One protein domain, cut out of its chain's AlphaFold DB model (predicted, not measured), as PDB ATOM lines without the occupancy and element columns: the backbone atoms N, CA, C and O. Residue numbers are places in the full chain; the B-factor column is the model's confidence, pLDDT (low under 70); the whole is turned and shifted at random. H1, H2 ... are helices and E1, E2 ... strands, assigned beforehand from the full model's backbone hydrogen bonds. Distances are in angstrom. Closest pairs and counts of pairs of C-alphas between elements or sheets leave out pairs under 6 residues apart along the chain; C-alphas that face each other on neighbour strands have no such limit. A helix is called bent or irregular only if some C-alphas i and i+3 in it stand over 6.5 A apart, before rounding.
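AT A GLANCE: This is residues 10 to 154 of the 156 residues of the protein "uncharacterized protein LOC107434401 isoform X1" of Ziziphus jujuba (UniProt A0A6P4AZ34). A strongly twisted sheet of six strands curls round one helix, H2, which packs on one face of it. H1 and the small H3 touch each other beyond the E1 edge of the sheet, and the loop of residues 84 to 101, between E2 and E3, swings far out by the E3 edge. The printed part has 145 residues with four named helices and six named strands, in the order H1 H2 H3 E1 H4 E2 E3 E4 E5 E6; the sheet is mixed, in the order E1 E2 E6 E5 E4 E3, and the class is mixed, helices and strands. The whole is compact and rounded, with a radius of gyration of the C-alphas of 15.4 A and spans of 51 by 40 by 27 A.

HOW THE PARTS SIT: H1, residues 10 to 22, touches H3, residues 52 to 55, with its residues 13 to 17 alone; their closest C-alphas, those of Gln 16 and Asn 53, are 6.3 A apart. H1 and H3 are not on the sheet. H2, residues 31 to 43, touches no helix and is on the sheet, with 70 pairs of C-alphas within 10 A, two layers with a helix on one face of a sheet. Its closest C-alphas to E5, residues 131 to 138, are those of Val 35 and Leu 137, 6.6 A apart; to E6, residues 146 to 153, those of Leu 39 and Leu 148, also 6.6 A; and to E3, residues 102 to 113, those of Glu 32 and Ala 110, 5.5 A. E1, residues 58 to 60, is an edge strand, parallel to E2, residues 79 to 83, at 24 degrees, with N 81 and O 59 at 2.8 A. With H4, residues 71 to 74, they form a strand-helix-strand unit, two parallel neighbour strands with a helix between, and its crossover is right-handed. H4 only grazes the sheet, with its residues 73 to 74. E2 is antiparallel to E6 at 144 degrees, with N 149 and O 80 at 2.8 A. E3, E4, residues 116 to 125, E5 and E6 form a meander, each strand the antiparallel neighbour of the one before, and each successive two are a hairpin. N 103 and O 124 of E3 and E4 are 2.8 A apart, N 123 and O 132 of E4 and E5 2.7 A, and N 135 and O 148 of E5 and E6 2.7 A. Every O i to N i+4 pair is within hydrogen-bond range in H1 and 5 of 9 are in H2, while H3 and H4 are too short for such a pair.

IN THESE COORDINATES: H1 begins at C-alpha 10, (256.344, 267.936, 424.482), and is 18.4 A long. H2 is 16.1 A long and neither bent nor irregular, but only just: C-alphas 36 and 39 are 6.4 A apart. H3, E1 and H4 are short, and E2 measures 13.4 A. E3, the longest strand, runs 30.4 A from C-alpha 102 at (248.961, 286.084, 400.123). E4 is 29.4 A long, E5 23.0 A, and E6 22.0 A, ending at C-alpha 153, (261.331, 281.694, 404.417).

THE WHOLE: The two C-alphas farthest apart, those of Tyr 23 and Ala 92, are 52.0 A apart. The printed part has no cut. The link from E2 to E3 is long, with 18 residues whose C-alphas lie 10 to 27 A from the mean of the C-alphas. The mean pLDDT of the printed part is 80.4; it is under 70 at residues 10 to 12, 62 to 64, 85 to 97, 115 and 142 to 143 of this predicted model.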
ATOM      1  N   ASN A  10     255.878 266.636 424.952       56.06
ATOM      2  CA  ASN A  10     256.344 267.936 424.482       56.06
ATOM      3  C   ASN A  10     257.741 268.274 425.019       56.06
ATOM      4  O   ASN A  10     258.566 268.789 424.258       56.06
ATOM      5  N   GLU A  11     258.050 267.969 426.283       61.44
ATOM      6  CA  GLU A  11     259.380 268.242 426.850       61.44
ATOM      7  C   GLU A  11     260.484 267.418 426.173       61.44
ATOM      8  O   GLU A  11     261.544 267.954 425.829       61.44
ATOM      9  N   ASN A  12     260.219 266.135 425.911       68.69
ATOM     10  CA  ASN A  12     261.163 265.246 425.232       68.69
ATOM     11  C   ASN A  12     261.404 265.677 423.778       68.69
ATOM     12  O   ASN A  12     262.553 265.733 423.325       68.69
ATOM     13  N   GLY A  13     260.346 266.070 423.063       72.38
ATOM     14  CA  GLY A  13     260.461 266.613 421.711       72.38
ATOM     15  C   GLY A  13     261.279 267.908 421.659       72.38
ATOM     16  O   GLY A  13     262.152 268.062 420.802       72.38
ATOM     17  N   TRP A  14     261.064 268.838 422.594       71.56
ATOM     18  CA  TRP A  14     261.841 270.082 422.655       71.56
ATOM     19  C   TRP A  14     263.323 269.839 422.941       71.56
ATOM     20  O   TRP A  14     264.169 270.408 422.247       71.56
ATOM     21  N   ARG A  15     263.653 268.969 423.903       79.12
ATOM     22  CA  ARG A  15     265.049 268.603 424.202       79.12
ATOM     23  C   ARG A  15     265.740 268.004 422.979       79.12
ATOM     24  O   ARG A  15     266.848 268.421 422.644       79.12
ATOM     25  N   GLN A  16     265.069 267.098 422.271       78.56
ATOM     26  CA  GLN A  16     265.614 266.490 421.058       78.56
ATOM     27  C   GLN A  16     265.841 267.518 419.941       78.56
ATOM     28  O   GLN A  16     266.887 267.500 419.296       78.56
ATOM     29  N   LEU A  17     264.906 268.452 419.738       78.31
ATOM     30  CA  LEU A  17     265.053 269.518 418.745       78.31
ATOM     31  C   LEU A  17     266.243 270.435 419.066       78.31
ATOM     32  O   LEU A  17     267.017 270.783 418.173       78.31
ATOM     33  N   VAL A  18     266.413 270.805 420.341       79.94
ATOM     34  CA  VAL A  18     267.558 271.603 420.807       79.94
ATOM     35  C   VAL A  18     268.874 270.862 420.562       79.94
ATOM     36  O   VAL A  18     269.815 271.459 420.038       79.94
ATOM     37  N   LEU A  19     268.935 269.564 420.875       81.88
ATOM     38  CA  LEU A  19     270.113 268.734 420.609       81.88
ATOM     39  C   LEU A  19     270.424 268.653 419.112       81.88
ATOM     40  O   LEU A  19     271.555 268.919 418.712       81.88
ATOM     41  N   ASN A  20     269.430 268.363 418.272       81.69
ATOM     42  CA  ASN A  20     269.623 268.282 416.825       81.69
ATOM     43  C   ASN A  20     270.148 269.609 416.256       81.69
ATOM     44  O   ASN A  20     271.099 269.609 415.479       81.69
ATOM     45  N   ASN A  21     269.595 270.744 416.701       77.75
ATOM     46  CA  ASN A  21     270.073 272.068 416.302       77.75
ATOM     47  C   ASN A  21     271.518 272.324 416.749       77.75
ATOM     48  O   ASN A  21     272.304 272.856 415.966       77.75
ATOM     49  N   ARG A  22     271.889 271.910 417.970       80.94
ATOM     50  CA  ARG A  22     273.264 272.024 418.486       80.94
ATOM     51  C   ARG A  22     274.268 271.260 417.619       80.94
ATOM     52  O   ARG A  22     275.377 271.741 417.423       80.94
ATOM     53  N   TYR A  23     273.870 270.108 417.084       82.94
ATOM     54  CA  TYR A  23     274.698 269.292 416.190       82.94
ATOM     55  C   TYR A  23     274.529 269.636 414.701       82.94
ATOM     56  O   TYR A  23     275.059 268.934 413.844       82.94
ATOM     57  N   GLY A  24     273.784 270.694 414.365       75.50
ATOM     58  CA  GLY A  24     273.539 271.089 412.976       75.50
ATOM     59  C   GLY A  24     272.683 270.100 412.174       75.50
ATOM     60  O   GLY A  24     272.601 270.217 410.952       75.50
ATOM     61  N   LEU A  25     272.017 269.148 412.834       77.00
ATOM     62  CA  LEU A  25     271.138 268.169 412.202       77.00
ATOM     63  C   LEU A  25     269.820 268.838 411.802       77.00
ATOM     64  O   LEU A  25     268.952 269.133 412.631       77.00
ATOM     65  N   ARG A  26     269.663 269.080 410.499       76.25
ATOM     66  CA  ARG A  26     268.458 269.683 409.924       76.25
ATOM     67  C   ARG A  26     267.544 268.606 409.365       76.25
ATOM     68  O   ARG A  26     267.942 267.827 408.503       76.25
ATOM     69  N   TYR A  27     266.290 268.619 409.796       83.88
ATOM     70  CA  TYR A  27     265.254 267.823 409.161       83.88
ATOM     71  C   TYR A  27     264.766 268.538 407.896       83.88
ATOM     72  O   TYR A  27     264.080 269.558 407.970       83.88
ATOM     73  N   ASN A  28     265.172 268.026 406.734       86.19
ATOM     74  CA  ASN A  28     264.821 268.570 405.422       86.19
ATOM     75  C   ASN A  28     264.210 267.481 404.519       86.19
ATOM     76  O   ASN A  28     264.849 267.050 403.560       86.19
ATOM     77  N   PRO A  29     263.005 266.986 404.843       88.50
ATOM     78  CA  PRO A  29     262.330 265.965 404.049       88.50
ATOM     79  C   PRO A  29     261.873 266.517 402.693       88.50
ATOM     80  O   PRO A  29     261.597 267.716 402.551       88.50
ATOM     81  N   THR A  30     261.751 265.623 401.713       89.62
ATOM     82  CA  THR A  30     261.164 265.942 400.408       89.62
ATOM     83  C   THR A  30     259.635 266.070 400.511       89.62
ATOM     84  O   THR A  30     259.044 265.538 401.463       89.62
ATOM     85  N   PRO A  31     258.968 266.757 399.562       88.69
ATOM     86  CA  PRO A  31     257.505 266.792 399.480       88.69
ATOM     87  C   PRO A  31     256.866 265.401 399.561       88.69
ATOM     88  O   PRO A  31     255.906 265.199 400.300       88.69
ATOM     89  N   GLU A  32     257.440 264.414 398.876       88.38
ATOM     90  CA  GLU A  32     256.938 263.042 398.833       88.38
ATOM     91  C   GLU A  32     256.975 262.400 400.219       88.38
ATOM     92  O   GLU A  32     255.978 261.825 400.653       88.38
ATOM     93  N   ILE A  33     258.087 262.535 400.955       90.69
ATOM     94  CA  ILE A  33     258.211 262.016 402.327       90.69
ATOM     95  C   ILE A  33     257.197 262.705 403.246       90.69
ATOM     96  O   ILE A  33     256.515 262.039 404.030       90.69
ATOM     97  N   LEU A  34     257.069 264.030 403.134       91.75
ATOM     98  CA  LEU A  34     256.130 264.809 403.936       91.75
ATOM     99  C   LEU A  34     254.681 264.368 403.725       91.75
ATOM    100  O   LEU A  34     253.940 264.253 404.699       91.75
ATOM    101  N   VAL A  35     254.267 264.076 402.492       90.12
ATOM    102  CA  VAL A  35     252.885 263.654 402.252       90.12
ATOM    103  C   VAL A  35     252.688 262.161 402.549       90.12
ATOM    104  O   VAL A  35     251.783 261.798 403.300       90.12
ATOM    105  N   THR A  36     253.543 261.282 402.015       89.12
ATOM    106  CA  THR A  36     253.340 259.818 402.064       89.12
ATOM    107  C   THR A  36     253.641 259.194 403.423       89.12
ATOM    108  O   THR A  36     252.924 258.289 403.851       89.12
ATOM    109  N   GLN A  37     254.690 259.651 404.111       90.19
ATOM    110  CA  GLN A  37     255.127 259.057 405.376       90.19
ATOM    111  C   GLN A  37     254.605 259.824 406.581       90.19
ATOM    112  O   GLN A  37     254.405 259.224 407.634       90.19
ATOM    113  N   ILE A  38     254.380 261.131 406.441       93.69
ATOM    114  CA  ILE A  38     254.033 261.985 407.573       93.69
ATOM    115  C   ILE A  38     252.545 262.361 407.556       93.69
ATOM    116  O   ILE A  38     251.798 261.905 408.423       93.69
ATOM    117  N   LEU A  39     252.083 263.127 406.561       92.38
ATOM    118  CA  LEU A  39     250.693 263.595 406.492       92.38
ATOM    119  C   LEU A  39     249.697 262.434 406.391       92.38
ATOM    120  O   LEU A  39     248.723 262.403 407.137       92.38
ATOM    121  N   ARG A  40     249.964 261.424 405.555       90.94
ATOM    122  CA  ARG A  40     249.115 260.222 405.459       90.94
ATOM    123  C   ARG A  40     248.947 259.520 406.805       90.94
ATOM    124  O   ARG A  40     247.828 259.185 407.178       90.94
ATOM    125  N   ARG A  41     250.030 259.345 407.569       92.06
ATOM    126  CA  ARG A  41     249.948 258.739 408.908       92.06
ATOM    127  C   ARG A  41     249.186 259.630 409.884       92.06
ATOM    128  O   ARG A  41     248.442 259.104 410.705       92.06
ATOM    129  N   ARG A  42     249.319 260.958 409.784       92.00
ATOM    130  CA  ARG A  42     248.540 261.911 410.590       92.00
ATOM    131  C   ARG A  42     247.039 261.812 410.326       92.00
ATOM    132  O   ARG A  42     246.269 261.799 411.286       92.00
ATOM    133  N   VAL A  43     246.646 261.747 409.055       89.56
ATOM    134  CA  VAL A  43     245.245 261.639 408.613       89.56
ATOM    135  C   VAL A  43     244.641 260.302 409.044       89.56
ATOM    136  O   VAL A  43     243.515 260.261 409.520       89.56
ATOM    137  N   GLN A  44     245.413 259.216 408.971       89.38
ATOM    138  CA  GLN A  44     244.980 257.875 409.387       89.38
ATOM    139  C   GLN A  44     245.010 257.637 410.911       89.38
ATOM    140  O   GLN A  44     244.736 256.527 411.351       89.38
ATOM    141  N   GLY A  45     245.403 258.621 411.731       88.44
ATOM    142  CA  GLY A  45     245.542 258.434 413.186       88.44
ATOM    143  C   GLY A  45     246.744 257.569 413.610       88.44
ATOM    144  O   GLY A  45     246.850 257.141 414.756       88.44
ATOM    145  N   HIS A  46     247.694 257.334 412.706       92.50
ATOM    146  CA  HIS A  46     248.884 256.502 412.908       92.50
ATOM    147  C   HIS A  46     250.154 257.312 413.208       92.50
ATOM    148  O   HIS A  46     251.268 256.850 412.943       92.50
ATOM    149  N   LEU A  47     250.015 258.526 413.753       87.69
ATOM    150  CA  LEU A  47     251.156 259.402 414.040       87.69
ATOM    151  C   LEU A  47     252.131 258.786 415.056       87.69
ATOM    152  O   LEU A  47     253.335 258.967 414.922       87.69
ATOM    153  N   HIS A  48     251.625 257.974 415.988       85.81
ATOM    154  CA  HIS A  48     252.413 257.215 416.968       85.81
ATOM    155  C   HIS A  48     253.452 256.267 416.335       85.81
ATOM    156  O   HIS A  48     254.383 255.830 417.002       85.81
ATOM    157  N   ARG A  49     253.317 255.936 415.040       88.56
ATOM    158  CA  ARG A  49     254.295 255.122 414.295       88.56
ATOM    159  C   ARG A  49     255.476 255.932 413.763       88.56
ATOM    160  O   ARG A  49     256.354 255.369 413.107       88.56
ATOM    161  N   ILE A  50     255.459 257.252 413.920       87.69
ATOM    162  CA  ILE A  50     256.558 258.129 413.524       87.69
ATOM    163  C   ILE A  50     257.470 258.300 414.743       87.69
ATOM    164  O   ILE A  50     256.983 258.661 415.811       87.69
ATOM    165  N   PRO A  51     258.784 258.067 414.603       85.94
ATOM    166  CA  PRO A  51     259.733 258.254 415.694       85.94
ATOM    167  C   PRO A  51     259.670 259.656 416.319       85.94
ATOM    168  O   PRO A  51     259.594 260.664 415.609       85.94
ATOM    169  N   SER A  52     259.776 259.746 417.648       83.44
ATOM    170  CA  SER A  52     259.692 261.018 418.384       83.44
ATOM    171  C   SER A  52     260.774 262.026 417.975       83.44
ATOM    172  O   SER A  52     260.535 263.233 417.971       83.44
ATOM    173  N   ASN A  53     261.947 261.545 417.545       82.50
ATOM    174  CA  ASN A  53     263.033 262.376 417.010       82.50
ATOM    175  C   ASN A  53     262.728 263.006 415.639       82.50
ATOM    176  O   ASN A  53     263.435 263.917 415.218       82.50
ATOM    177  N   VAL A  54     261.696 262.528 414.942       86.50
ATOM    178  CA  VAL A  54     261.148 263.148 413.731       86.50
ATOM    179  C   VAL A  54     259.965 264.038 414.104       86.50
ATOM    180  O   VAL A  54     259.887 265.181 413.654       86.50
ATOM    181  N   LEU A  55     259.068 263.557 414.971       87.12
ATOM    182  CA  LEU A  55     257.890 264.316 415.404       87.12
ATOM    183  C   LEU A  55     258.238 265.627 416.112       87.12
ATOM    184  O   LEU A  55     257.481 266.590 416.006       87.12
ATOM    185  N   CYS A  56     259.412 265.725 416.742       86.25
ATOM    186  CA  CYS A  56     259.851 266.949 417.408       86.25
ATOM    187  C   CYS A  56     259.919 268.186 416.493       86.25
ATOM    188  O   CYS A  56     259.871 269.311 416.999       86.25
ATOM    189  N   TYR A  57     260.004 268.002 415.170       87.81
ATOM    190  CA  TYR A  57     260.016 269.086 414.180       87.81
ATOM    191  C   TYR A  57     258.623 269.626 413.817       87.81
ATOM    192  O   TYR A  57     258.536 270.675 413.174       87.81
ATOM    193  N   PHE A  58     257.551 268.940 414.221       89.88
ATOM    194  CA  PHE A  58     256.170 269.243 413.850       89.88
ATOM    195  C   PHE A  58     255.395 269.850 415.022       89.88
ATOM    196  O   PHE A  58     255.673 269.568 416.190       89.88
ATOM    197  N   ARG A  59     254.408 270.697 414.726       88.19
ATOM    198  CA  ARG A  59     253.466 271.244 415.714       88.19
ATOM    199  C   ARG A  59     252.033 271.116 415.212       88.19
ATOM    200  O   ARG A  59     251.792 271.167 414.014       88.19
ATOM    201  N   GLU A  60     251.089 270.969 416.130       88.00
ATOM    202  CA  GLU A  60     249.656 270.932 415.820       88.00
ATOM    203  C   GLU A  60     249.040 272.326 415.970       88.00
ATOM    204  O   GLU A  60     249.310 273.043 416.938       88.00
ATOM    205  N   CYS A  61     248.182 272.703 415.028       84.94
ATOM    206  CA  CYS A  61     247.348 273.897 415.108       84.94
ATOM    207  C   CYS A  61     246.048 273.484 415.793       84.94
ATOM    208  O   CYS A  61     245.248 272.739 415.235       84.94
ATOM    209  N   SER A  62     245.852 273.942 417.027       68.31
ATOM    210  CA  SER A  62     244.795 273.444 417.912       68.31
ATOM    211  C   SER A  62     243.382 273.571 417.325       68.31
ATOM    212  O   SER A  62     242.593 272.637 417.450       68.31
ATOM    213  N   LYS A  63     243.045 274.714 416.706       65.25
ATOM    214  CA  LYS A  63     241.703 274.993 416.145       65.25
ATOM    215  C   LYS A  63     241.684 275.909 414.916       65.25
ATOM    216  O   LYS A  63     240.606 276.211 414.418       65.25
ATOM    217  N   PHE A  64     242.844 276.368 414.455       66.31
ATOM    218  CA  PHE A  64     242.946 277.430 413.454       66.31
ATOM    219  C   PHE A  64     243.529 276.918 412.143       66.31
ATOM    220  O   PHE A  64     244.371 276.016 412.140       66.31
ATOM    221  N   ASP A  65     243.116 277.566 411.057       78.75
ATOM    222  CA  ASP A  65     243.861 277.567 409.804       78.75
ATOM    223  C   ASP A  65     245.264 278.167 410.034       78.75
ATOM    224  O   ASP A  65     245.451 279.075 410.853       78.75
ATOM    225  N   PHE A  66     246.262 277.667 409.306       85.31
ATOM    226  CA  PHE A  66     247.642 278.133 409.393       85.31
ATOM    227  C   PHE A  66     247.756 279.645 409.178       85.31
ATOM    228  O   PHE A  66     248.500 280.327 409.886       85.31
ATOM    229  N   PHE A  67     247.004 280.189 408.219       83.50
ATOM    230  CA  PHE A  67     247.067 281.608 407.864       83.50
ATOM    231  C   PHE A  67     246.493 282.532 408.942       83.50
ATOM    232  O   PHE A  67     246.819 283.719 408.970       83.50
ATOM    233  N   GLN A  68     245.702 281.981 409.865       80.25
ATOM    234  CA  GLN A  68     245.161 282.688 411.024       80.25
ATOM    235  C   GLN A  68     246.085 282.600 412.248       80.25
ATOM    236  O   GLN A  68     245.832 283.263 413.254       80.25
ATOM    237  N   LEU A  69     247.170 281.815 412.187       77.44
ATOM    238  CA  LEU A  69     248.101 281.694 413.304       77.44
ATOM    239  C   LEU A  69     248.831 283.025 413.563       77.44
ATOM    240  O   LEU A  69     249.507 283.562 412.667       77.44
ATOM    241  N   PRO A  70     248.803 283.518 414.817       76.44
ATOM    242  CA  PRO A  70     249.644 284.626 415.240       76.44
ATOM    243  C   PRO A  70     251.115 284.413 414.870       76.44
ATOM    244  O   PRO A  70     251.644 283.299 414.916       76.44
ATOM    245  N   GLU A  71     251.805 285.495 414.519       74.88
ATOM    246  CA  GLU A  71     253.187 285.430 414.032       74.88
ATOM    247  C   GLU A  71     254.147 284.774 415.035       74.88
ATOM    248  O   GLU A  71     255.011 283.987 414.648       74.88
ATOM    249  N   TYR A  72     253.951 285.017 416.334       75.50
ATOM    250  CA  TYR A  72     254.777 284.411 417.378       75.50
ATOM    251  C   TYR A  72     254.743 282.879 417.345       75.50
ATOM    252  O   TYR A  72     255.761 282.240 417.616       75.50
ATOM    253  N   TYR A  73     253.611 282.270 416.969       72.62
ATOM    254  CA  TYR A  73     253.530 280.822 416.819       72.62
ATOM    255  C   TYR A  73     254.316 280.352 415.605       72.62
ATOM    256  O   TYR A  73     255.033 279.365 415.733       72.62
ATOM    257  N   ARG A  74     254.253 281.073 414.476       72.06
ATOM    258  CA  ARG A  74     254.970 280.755 413.222       72.06
ATOM    259  C   ARG A  74     256.498 280.839 413.348       72.06
ATOM    260  O   ARG A  74     257.224 280.263 412.539       72.06
ATOM    261  N   ARG A  75     257.012 281.511 414.380       71.38
ATOM    262  CA  ARG A  75     258.453 281.554 414.686       71.38
ATOM    263  C   ARG A  75     258.967 280.293 415.398       71.38
ATOM    264  O   ARG A  75     260.169 280.050 415.384       71.38
ATOM    265  N   ARG A  76     258.089 279.488 416.011       71.00
ATOM    266  CA  ARG A  76     258.482 278.384 416.914       71.00
ATOM    267  C   ARG A  76     258.840 277.072 416.222       71.00
ATOM    268  O   ARG A  76     259.599 276.288 416.785       71.00
ATOM    269  N   ALA A  77     258.291 276.810 415.043       78.56
ATOM    270  CA  ALA A  77     258.558 275.604 414.273       78.56
ATOM    271  C   ALA A  77     258.510 275.909 412.776       78.56
ATOM    272  O   ALA A  77     258.073 276.977 412.346       78.56
ATOM    273  N   SER A  78     259.018 274.980 411.973       84.88
ATOM    274  CA  SER A  78     258.988 275.096 410.513       84.88
ATOM    275  C   SER A  78     257.899 274.240 409.880       84.88
ATOM    276  O   SER A  78     257.613 274.464 408.713       84.88
ATOM    277  N   LEU A  79     257.312 273.284 410.608       91.62
ATOM    278  CA  LEU A  79     256.313 272.342 410.103       91.62
ATOM    279  C   LEU A  79     255.092 272.308 411.029       91.62
ATOM    280  O   LEU A  79     255.247 272.162 412.244       91.62
ATOM    281  N   TYR A  80     253.892 272.425 410.459       92.19
ATOM    282  CA  TYR A  80     252.634 272.480 411.205       92.19
ATOM    283  C   TYR A  80     251.557 271.608 410.574       92.19
ATOM    284  O   TYR A  80     251.274 271.761 409.390       92.19
ATOM    285  N   PHE A  81     250.913 270.757 411.362       91.94
ATOM    286  CA  PHE A  81     249.640 270.153 410.986       91.94
ATOM    287  C   PHE A  81     248.521 271.104 411.381       91.94
ATOM    288  O   PHE A  81     248.341 271.366 412.569       91.94
ATOM    289  N   CYS A  82     247.766 271.610 410.411       89.12
ATOM    290  CA  CYS A  82     246.577 272.400 410.700       89.12
ATOM    291  C   CYS A  82     245.350 271.793 410.028       89.12
ATOM    292  O   CYS A  82     245.439 271.176 408.963       89.12
ATOM    293  N   ARG A  83     244.185 272.016 410.639       86.19
ATOM    294  CA  ARG A  83     242.921 271.833 409.930       86.19
ATOM    295  C   ARG A  83     242.831 272.884 408.840       86.19
ATOM    296  O   ARG A  83     242.968 274.074 409.114       86.19
ATOM    297  N   ARG A  84     242.570 272.430 407.626       80.69
ATOM    298  CA  ARG A  84     242.245 273.310 406.522       80.69
ATOM    299  C   ARG A  84     240.776 273.669 406.670       80.69
ATOM    300  O   ARG A  84     239.898 272.856 406.397       80.69
ATOM    301  N   MET A  85     240.496 274.866 407.177       67.12
ATOM    302  CA  MET A  85     239.140 275.390 407.076       67.12
ATOM    303  C   MET A  85     238.917 275.678 405.596       67.12
ATOM    304  O   MET A  85     239.659 276.474 405.020       67.12
ATOM    305  N   ALA A  86     237.945 275.008 404.973       56.44
ATOM    306  CA  ALA A  86     237.494 275.406 403.649       56.44
ATOM    307  C   ALA A  86     237.227 276.919 403.716       56.44
ATOM    308  O   ALA A  86     236.468 277.341 404.600       56.44
ATOM    309  N   PRO A  87     237.894 277.755 402.896       50.41
ATOM    310  CA  PRO A  87     237.586 279.173 402.891       50.41
ATOM    311  C   PRO A  87     236.084 279.294 402.653       50.41
ATOM    312  O   PRO A  87     235.548 278.627 401.770       50.41
ATOM    313  N   ALA A  88     235.412 280.030 403.537       40.31
ATOM    314  CA  ALA A  88     233.963 280.068 403.629       40.31
ATOM    315  C   ALA A  88     233.307 280.151 402.240       40.31
ATOM    316  O   ALA A  88     233.517 281.119 401.521       40.31
ATOM    317  N   ALA A  89     232.510 279.126 401.932       37.56
ATOM    318  CA  ALA A  89     231.562 279.021 400.832       37.56
ATOM    319  C   ALA A  89     232.096 279.228 399.400       37.56
ATOM    320  O   ALA A  89     232.487 280.307 398.963       37.56
ATOM    321  N   GLU A  90     231.944 278.150 398.638       42.66
ATOM    322  CA  GLU A  90     231.713 278.106 397.201       42.66
ATOM    323  C   GLU A  90     230.890 279.307 396.691       42.66
ATOM    324  O   GLU A  90     229.662 279.278 396.636       42.66
ATOM    325  N   ALA A  91     231.558 280.362 396.227       34.91
ATOM    326  CA  ALA A  91     230.947 281.280 395.278       34.91
ATOM    327  C   ALA A  91     230.976 280.603 393.895       34.91
ATOM    328  O   ALA A  91     231.906 280.792 393.120       34.91
ATOM    329  N   ALA A  92     229.994 279.732 393.642       36.53
ATOM    330  CA  ALA A  92     229.541 279.276 392.321       36.53
ATOM    331  C   ALA A  92     230.608 278.836 391.282       36.53
ATOM    332  O   ALA A  92     230.379 278.975 390.081       36.53
ATOM    333  N   GLY A  93     231.758 278.287 391.700       40.47
ATOM    334  CA  GLY A  93     232.810 277.916 390.739       40.47
ATOM    335  C   GLY A  93     233.984 277.069 391.238       40.47
ATOM    336  O   GLY A  93     234.942 276.901 390.492       40.47
ATOM    337  N   GLY A  94     233.957 276.540 392.468       46.25
ATOM    338  CA  GLY A  94     234.973 275.583 392.946       46.25
ATOM    339  C   GLY A  94     236.415 276.108 393.042       46.25
ATOM    340  O   GLY A  94     237.349 275.311 393.100       46.25
ATOM    341  N   VAL A  95     236.629 277.429 393.046       51.59
ATOM    342  CA  VAL A  95     237.974 278.021 393.105       51.59
ATOM    343  C   VAL A  95     238.444 278.116 394.555       51.59
ATOM    344  O   VAL A  95     237.786 278.731 395.393       51.59
ATOM    345  N   GLU A  96     239.607 277.535 394.852       60.16
ATOM    346  CA  GLU A  96     240.251 277.686 396.156       60.16
ATOM    347  C   GLU A  96     240.592 279.156 396.419       60.16
ATOM    348  O   GLU A  96     241.382 279.769 395.695       60.16
ATOM    349  N   VAL A  97     240.004 279.736 397.466       64.81
ATOM    350  CA  VAL A  97     240.255 281.134 397.827       64.81
ATOM    351  C   VAL A  97     241.649 281.250 398.436       64.81
ATOM    352  O   VAL A  97     241.968 280.620 399.445       64.81
ATOM    353  N   THR A  98     242.491 282.078 397.821       74.75
ATOM    354  CA  THR A  98     243.799 282.419 398.387       74.75
ATOM    355  C   THR A  98     243.599 283.337 399.599       74.75
ATOM    356  O   THR A  98     242.849 284.310 399.488       74.75
ATOM    357  N   PRO A  99     244.247 283.073 400.749       79.88
ATOM    358  CA  PRO A  99     244.125 283.920 401.931       79.88
ATOM    359  C   PRO A  99     244.474 285.385 401.636       79.88
ATOM    360  O   PRO A  99     245.413 285.676 400.893       79.88
ATOM    361  N   ALA A 100     243.747 286.321 402.250       81.50
ATOM    362  CA  ALA A 100     243.974 287.751 402.049       81.50
ATOM    363  C   ALA A 100     245.423 288.147 402.390       81.50
ATOM    364  O   ALA A 100     245.950 287.788 403.445       81.50
ATOM    365  N   GLY A 101     246.070 288.895 401.493       83.94
ATOM    366  CA  GLY A 101     247.471 289.302 401.646       83.94
ATOM    367  C   GLY A 101     248.495 288.219 401.288       83.94
ATOM    368  O   GLY A 101     249.676 288.392 401.595       83.94
ATOM    369  N   TRP A 102     248.076 287.127 400.641       87.25
ATOM    370  CA  TRP A 102     248.961 286.084 400.123       87.25
ATOM    371  C   TRP A 102     248.795 285.918 398.613       87.25
ATOM    372  O   TRP A 102     247.715 286.114 398.062       87.25
ATOM    373  N   THR A 103     249.872 285.530 397.942       88.00
ATOM    374  CA  THR A 103     249.858 285.036 396.565       88.00
ATOM    375  C   THR A 103     250.087 283.532 396.585       88.00
ATOM    376  O   THR A 103     250.936 283.045 397.329       88.00
ATOM    377  N   ARG A 104     249.308 282.788 395.795       88.81
ATOM    378  CA  ARG A 104     249.368 281.325 395.706       88.81
ATOM    379  C   ARG A 104     249.962 280.909 394.365       88.81
ATOM    380  O   ARG A 104     249.607 281.458 393.325       88.81
ATOM    381  N   SER A 105     250.833 279.915 394.391       88.38
ATOM    382  CA  SER A 105     251.376 279.260 393.204       88.38
ATOM    383  C   SER A 105     251.256 277.755 393.383       88.38
ATOM    384  O   SER A 105     251.776 277.201 394.354       88.38
ATOM    385  N   GLU A 106     250.544 277.102 392.469       86.38
ATOM    386  CA  GLU A 106     250.414 275.645 392.468       86.38
ATOM    387  C   GLU A 106     251.776 275.000 392.211       86.38
ATOM    388  O   GLU A 106     252.520 275.411 391.317       86.38
ATOM    389  N   GLY A 107     252.110 274.006 393.024       80.94
ATOM    390  CA  GLY A 107     253.244 273.129 392.785       80.94
ATOM    391  C   GLY A 107     252.846 271.932 391.918       80.94
ATOM    392  O   GLY A 107     251.659 271.679 391.697       80.94
ATOM    393  N   PRO A 108     253.827 271.162 391.421       80.25
ATOM    394  CA  PRO A 108     253.557 269.865 390.826       80.25
ATOM    395  C   PRO A 108     252.896 268.913 391.832       80.25
ATOM    396  O   PRO A 108     252.988 269.064 393.052       80.25
ATOM    397  N   ILE A 109     252.252 267.882 391.297       81.56
ATOM    398  CA  ILE A 109     251.734 266.768 392.088       81.56
ATOM    399  C   ILE A 109     252.931 266.061 392.740       81.56
ATOM    400  O   ILE A 109     253.837 265.612 392.041       81.56
ATOM    401  N   ALA A 110     252.943 265.969 394.071       75.12
ATOM    402  CA  ALA A 110     254.006 265.299 394.821       75.12
ATOM    403  C   ALA A 110     253.988 263.785 394.574       75.12
ATOM    404  O   ALA A 110     255.032 263.162 394.427       75.12
ATOM    405  N   PHE A 111     252.801 263.179 394.517       81.12
ATOM    406  CA  PHE A 111     252.629 261.807 394.042       81.12
ATOM    407  C   PHE A 111     251.189 261.565 393.596       81.12
ATOM    408  O   PHE A 111     250.261 262.202 394.093       81.12
ATOM    409  N   ASN A 112     251.006 260.595 392.707       82.06
ATOM    410  CA  ASN A 112     249.702 260.104 392.291       82.06
ATOM    411  C   ASN A 112     249.765 258.577 392.225       82.06
ATOM    412  O   ASN A 112     250.507 258.021 391.415       82.06
ATOM    413  N   ILE A 113     249.053 257.912 393.128       75.44
ATOM    414  CA  ILE A 113     248.904 256.455 393.153       75.44
ATOM    415  C   ILE A 113     247.423 256.129 393.349       75.44
ATOM    416  O   ILE A 113     246.666 256.967 393.827       75.44
ATOM    417  N   ASN A 114     247.008 254.902 393.033       72.75
ATOM    418  CA  ASN A 114     245.595 254.493 393.094       72.75
ATOM    419  C   ASN A 114     244.905 254.801 394.443       72.75
ATOM    420  O   ASN A 114     243.704 255.043 394.473       72.75
ATOM    421  N   ASP A 115     245.672 254.856 395.538       66.81
ATOM    422  CA  ASP A 115     245.190 255.108 396.904       66.81
ATOM    423  C   ASP A 115     245.252 256.585 397.343       66.81
ATOM    424  O   ASP A 115     245.186 256.885 398.541       66.81
ATOM    425  N   GLY A 116     245.483 257.515 396.417       76.94
ATOM    426  CA  GLY A 116     245.415 258.948 396.684       76.94
ATOM    427  C   GLY A 116     246.461 259.794 395.967       76.94
ATOM    428  O   GLY A 116     247.442 259.312 395.398       76.94
ATOM    429  N   GLU A 117     246.250 261.099 396.056       85.88
ATOM    430  CA  GLU A 117     247.061 262.122 395.413       85.88
ATOM    431  C   GLU A 117     247.637 263.079 396.460       85.88
ATOM    432  O   GLU A 117     246.929 263.579 397.337       85.88
ATOM    433  N   GLY A 118     248.939 263.338 396.371       85.44
ATOM    434  CA  GLY A 118     249.612 264.373 397.139       85.44
ATOM    435  C   GLY A 118     249.803 265.623 396.294       85.44
ATOM    436  O   GLY A 118     250.465 265.559 395.262       85.44
ATOM    437  N   ARG A 119     249.294 266.771 396.741       88.19
ATOM    438  CA  ARG A 119     249.522 268.074 396.089       88.19
ATOM    439  C   ARG A 119     250.252 269.014 397.026       88.19
ATOM    440  O   ARG A 119     250.169 268.864 398.245       88.19
ATOM    441  N   TYR A 120     250.933 270.003 396.465       88.12
ATOM    442  CA  TYR A 120     251.422 271.115 397.260       88.12
ATOM    443  C   TYR A 120     251.270 272.438 396.530       88.12
ATOM    444  O   TYR A 120     251.364 272.500 395.310       88.12
ATOM    445  N   ALA A 121     251.061 273.497 397.297       89.38
ATOM    446  CA  ALA A 121     250.979 274.861 396.803       89.38
ATOM    447  C   ALA A 121     251.878 275.748 397.661       89.38
ATOM    448  O   ALA A 121     252.039 275.524 398.860       89.38
ATOM    449  N   THR A 122     252.492 276.752 397.049       91.19
ATOM    450  CA  THR A 122     253.325 277.721 397.761       91.19
ATOM    451  C   THR A 122     252.592 279.045 397.880       91.19
ATOM    452  O   THR A 122     251.986 279.526 396.928       91.19
ATOM    453  N   TYR A 123     252.662 279.623 399.069       90.81
ATOM    454  CA  TYR A 123     252.053 280.876 399.457       90.81
ATOM    455  C   TYR A 123     253.152 281.862 399.826       90.81
ATOM    456  O   TYR A 123     253.977 281.587 400.701       90.81
ATOM    457  N   GLN A 124     253.149 283.026 399.191       90.38
ATOM    458  CA  GLN A 124     254.035 284.131 399.529       90.38
ATOM    459  C   GLN A 124     253.209 285.278 400.103       90.38
ATOM    460  O   GLN A 124     252.207 285.693 399.523       90.38
ATOM    461  N   LYS A 125     253.610 285.796 401.264       87.38
ATOM    462  CA  LYS A 125     252.933 286.945 401.868       87.38
ATOM    463  C   LYS A 125     253.295 288.208 401.080       87.38
ATOM    464  O   LYS A 125     254.469 288.466 400.820       87.38
ATOM    465  N   MET A 126     252.293 288.999 400.702       86.56
ATOM    466  CA  MET A 126     252.497 290.251 399.972       86.56
ATOM    467  C   MET A 126     253.380 291.204 400.779       86.56
ATOM    468  O   MET A 126     253.233 291.314 401.998       86.56
ATOM    469  N   ASN A 127     254.290 291.893 400.089       85.88
ATOM    470  CA  ASN A 127     255.243 292.838 400.681       85.88
ATOM    471  C   ASN A 127     256.125 292.228 401.784       85.88
ATOM    472  O   ASN A 127     256.607 292.945 402.656       85.88
ATOM    473  N   SER A 128     256.324 290.907 401.758       83.31
ATOM    474  CA  SER A 128     257.054 290.173 402.783       83.31
ATOM    475  C   SER A 128     257.938 289.087 402.173       83.31
ATOM    476  O   SER A 128     257.690 288.591 401.071       83.31
ATOM    477  N   ARG A 129     258.988 288.695 402.903       84.19
ATOM    478  CA  ARG A 129     259.850 287.553 402.541       84.19
ATOM    479  C   ARG A 129     259.323 286.215 403.053       84.19
ATOM    480  O   ARG A 129     259.985 285.195 402.889       84.19
ATOM    481  N   VAL A 130     258.159 286.202 403.701       86.81
ATOM    482  CA  VAL A 130     257.571 284.976 404.242       86.81
ATOM    483  C   VAL A 130     257.023 284.108 403.111       86.81
ATOM    484  O   VAL A 130     256.140 284.529 402.363       86.81
ATOM    485  N   ILE A 131     257.526 282.876 403.037       90.00
ATOM    486  CA  ILE A 131     257.107 281.858 402.067       90.00
ATOM    487  C   ILE A 131     256.708 280.599 402.828       90.00
ATOM    488  O   ILE A 131     257.436 280.143 403.717       90.00
ATOM    489  N   VAL A 132     255.558 280.034 402.473       91.31
ATOM    490  CA  VAL A 132     254.970 278.857 403.111       91.31
ATOM    491  C   VAL A 132     254.520 277.877 402.042       91.31
ATOM    492  O   VAL A 132     253.841 278.264 401.104       91.31
ATOM    493  N   THR A 133     254.853 276.603 402.187       92.69
ATOM    494  CA  THR A 133     254.344 275.537 401.326       92.69
ATOM    495  C   THR A 133     253.283 274.747 402.077       92.69
ATOM    496  O   THR A 133     253.546 274.242 403.165       92.69
ATOM    497  N   GLU A 134     252.089 274.654 401.510       92.25
ATOM    498  CA  GLU A 134     251.013 273.772 401.953       92.25
ATOM    499  C   GLU A 134     251.143 272.431 401.233       92.25
ATOM    500  O   GLU A 134     251.317 272.402 400.019       92.25
ATOM    501  N   TYR A 135     251.019 271.336 401.971       92.25
ATOM    502  CA  TYR A 135     250.953 269.979 401.452       92.25
ATOM    503  C   TYR A 135     249.600 269.367 401.798       92.25
ATOM    504  O   TYR A 135     249.157 269.415 402.950       92.25
ATOM    505  N   ARG A 136     248.976 268.747 400.800       89.88
ATOM    506  CA  ARG A 136     247.646 268.153 400.884       89.88
ATOM    507  C   ARG A 136     247.683 266.698 400.457       89.88
ATOM    508  O   ARG A 136     248.444 266.319 399.568       89.88
ATOM    509  N   LEU A 137     246.832 265.907 401.094       89.81
ATOM    510  CA  LEU A 137     246.556 264.522 400.738       89.81
ATOM    511  C   LEU A 137     245.090 264.424 400.324       89.81
ATOM    512  O   LEU A 137     244.224 264.897 401.055       89.81
ATOM    513  N   LEU A 138     244.817 263.809 399.182       86.88
ATOM    514  CA  LEU A 138     243.474 263.596 398.658       86.88
ATOM    515  C   LEU A 138     243.242 262.097 398.400       86.88
ATOM    516  O   LEU A 138     244.181 261.415 397.992       86.88
ATOM    517  N   PRO A 139     242.014 261.581 398.590       85.56
ATOM    518  CA  PRO A 139     240.856 262.269 399.163       85.56
ATOM    519  C   PRO A 139     240.942 262.393 400.698       85.56
ATOM    520  O   PRO A 139     241.566 261.577 401.374       85.56
ATOM    521  N   GLN A 140     240.284 263.414 401.246       84.19
ATOM    522  CA  GLN A 140     240.020 263.595 402.678       84.19
ATOM    523  C   GLN A 140     238.573 264.072 402.866       84.19
ATOM    524  O   GLN A 140     237.965 264.588 401.927       84.19
ATOM    525  N   GLU A 141     238.018 263.913 404.069       77.94
ATOM    526  CA  GLU A 141     236.692 264.449 404.390       77.94
ATOM    527  C   GLU A 141     236.685 265.989 404.273       77.94
ATOM    528  O   GLU A 141     237.510 266.637 404.923       77.94
ATOM    529  N   PRO A 142     235.747 266.602 403.521       66.94
ATOM    530  CA  PRO A 142     235.754 268.046 403.243       66.94
ATOM    531  C   PRO A 142     235.766 268.947 404.488       66.94
ATOM    532  O   PRO A 142     236.342 270.029 404.468       66.94
ATOM    533  N   ASN A 143     235.158 268.493 405.588       69.62
ATOM    534  CA  ASN A 143     235.011 269.271 406.825       69.62
ATOM    535  C   ASN A 143     236.087 268.970 407.880       69.62
ATOM    536  O   ASN A 143     236.062 269.541 408.972       69.62
ATOM    537  N   ASN A 144     237.016 268.059 407.587       76.75
ATOM    538  CA  ASN A 144     238.058 267.636 408.520       76.75
ATOM    539  C   ASN A 144     239.405 267.420 407.809       76.75
ATOM    540  O   ASN A 144     240.245 266.659 408.288       76.75
ATOM    541  N   GLU A 145     239.609 268.090 406.672       86.44
ATOM    542  CA  GLU A 145     240.860 268.029 405.922       86.44
ATOM    543  C   GLU A 145     242.012 268.561 406.786       86.44
ATOM    544  O   GLU A 145     241.963 269.667 407.337       86.44
ATOM    545  N   ILE A 146     243.070 267.763 406.905       89.62
ATOM    546  CA  ILE A 146     244.321 268.153 407.547       89.62
ATOM    547  C   ILE A 146     245.332 268.448 406.444       89.62
ATOM    548  O   ILE A 146     245.573 267.619 405.561       89.62
ATOM    549  N   ALA A 147     245.952 269.619 406.532       91.44
ATOM    550  CA  ALA A 147     247.063 270.021 405.687       91.44
ATOM    551  C   ALA A 147     248.337 270.166 406.527       91.44
ATOM    552  O   ALA A 147     248.304 270.488 407.720       91.44
ATOM    553  N   LEU A 148     249.477 269.911 405.890       93.31
ATOM    554  CA  LEU A 148     250.790 270.151 406.476       93.31
ATOM    555  C   LEU A 148     251.369 271.432 405.875       93.31
ATOM    556  O   LEU A 148     251.479 271.549 404.663       93.31
ATOM    557  N   TYR A 149     251.804 272.364 406.712       92.62
ATOM    558  CA  TYR A 149     252.412 273.623 406.289       92.62
ATOM    559  C   TYR A 149     253.893 273.635 406.631       92.62
ATOM    560  O   TYR A 149     254.273 273.340 407.764       92.62
ATOM    561  N   ARG A 150     254.731 274.020 405.669       92.81
ATOM    562  CA  ARG A 150     256.165 274.239 405.847       92.81
ATOM    563  C   ARG A 150     256.514 275.699 405.630       92.81
ATOM    564  O   ARG A 150     256.303 276.228 404.549       92.81
ATOM    565  N   ILE A 151     257.138 276.333 406.615       90.56
ATOM    566  CA  ILE A 151     257.697 277.678 406.459       90.56
ATOM    567  C   ILE A 151     259.060 277.556 405.774       90.56
ATOM    568  O   ILE A 151     259.994 276.979 406.336       90.56
ATOM    569  N   VAL A 152     259.161 278.081 404.554       88.12
ATOM    570  CA  VAL A 152     260.371 278.046 403.718       88.12
ATOM    571  C   VAL A 152     261.247 279.269 403.975       88.12
ATOM    572  O   VAL A 152     262.466 279.141 404.070       88.12
ATOM    573  N   ALA A 153     260.633 280.441 404.145       84.75
ATOM    574  CA  ALA A 153     261.331 281.694 404.417       84.75
ATOM    575  C   ALA A 153     260.611 282.509 405.503       84.75
ATOM    576  O   ALA A 153     259.384 282.456 405.620       84.75
ATOM    577  N   ARG A 154     261.389 283.241 406.312       82.00
ATOM    578  CA  ARG A 154     260.933 284.102 407.417       82.00
ATOM    579  C   ARG A 154     261.539 285.500 407.275       82.00
ATOM    580  O   ARG A 154     262.618 285.642 406.702       82.00
TER     581      ARG A 154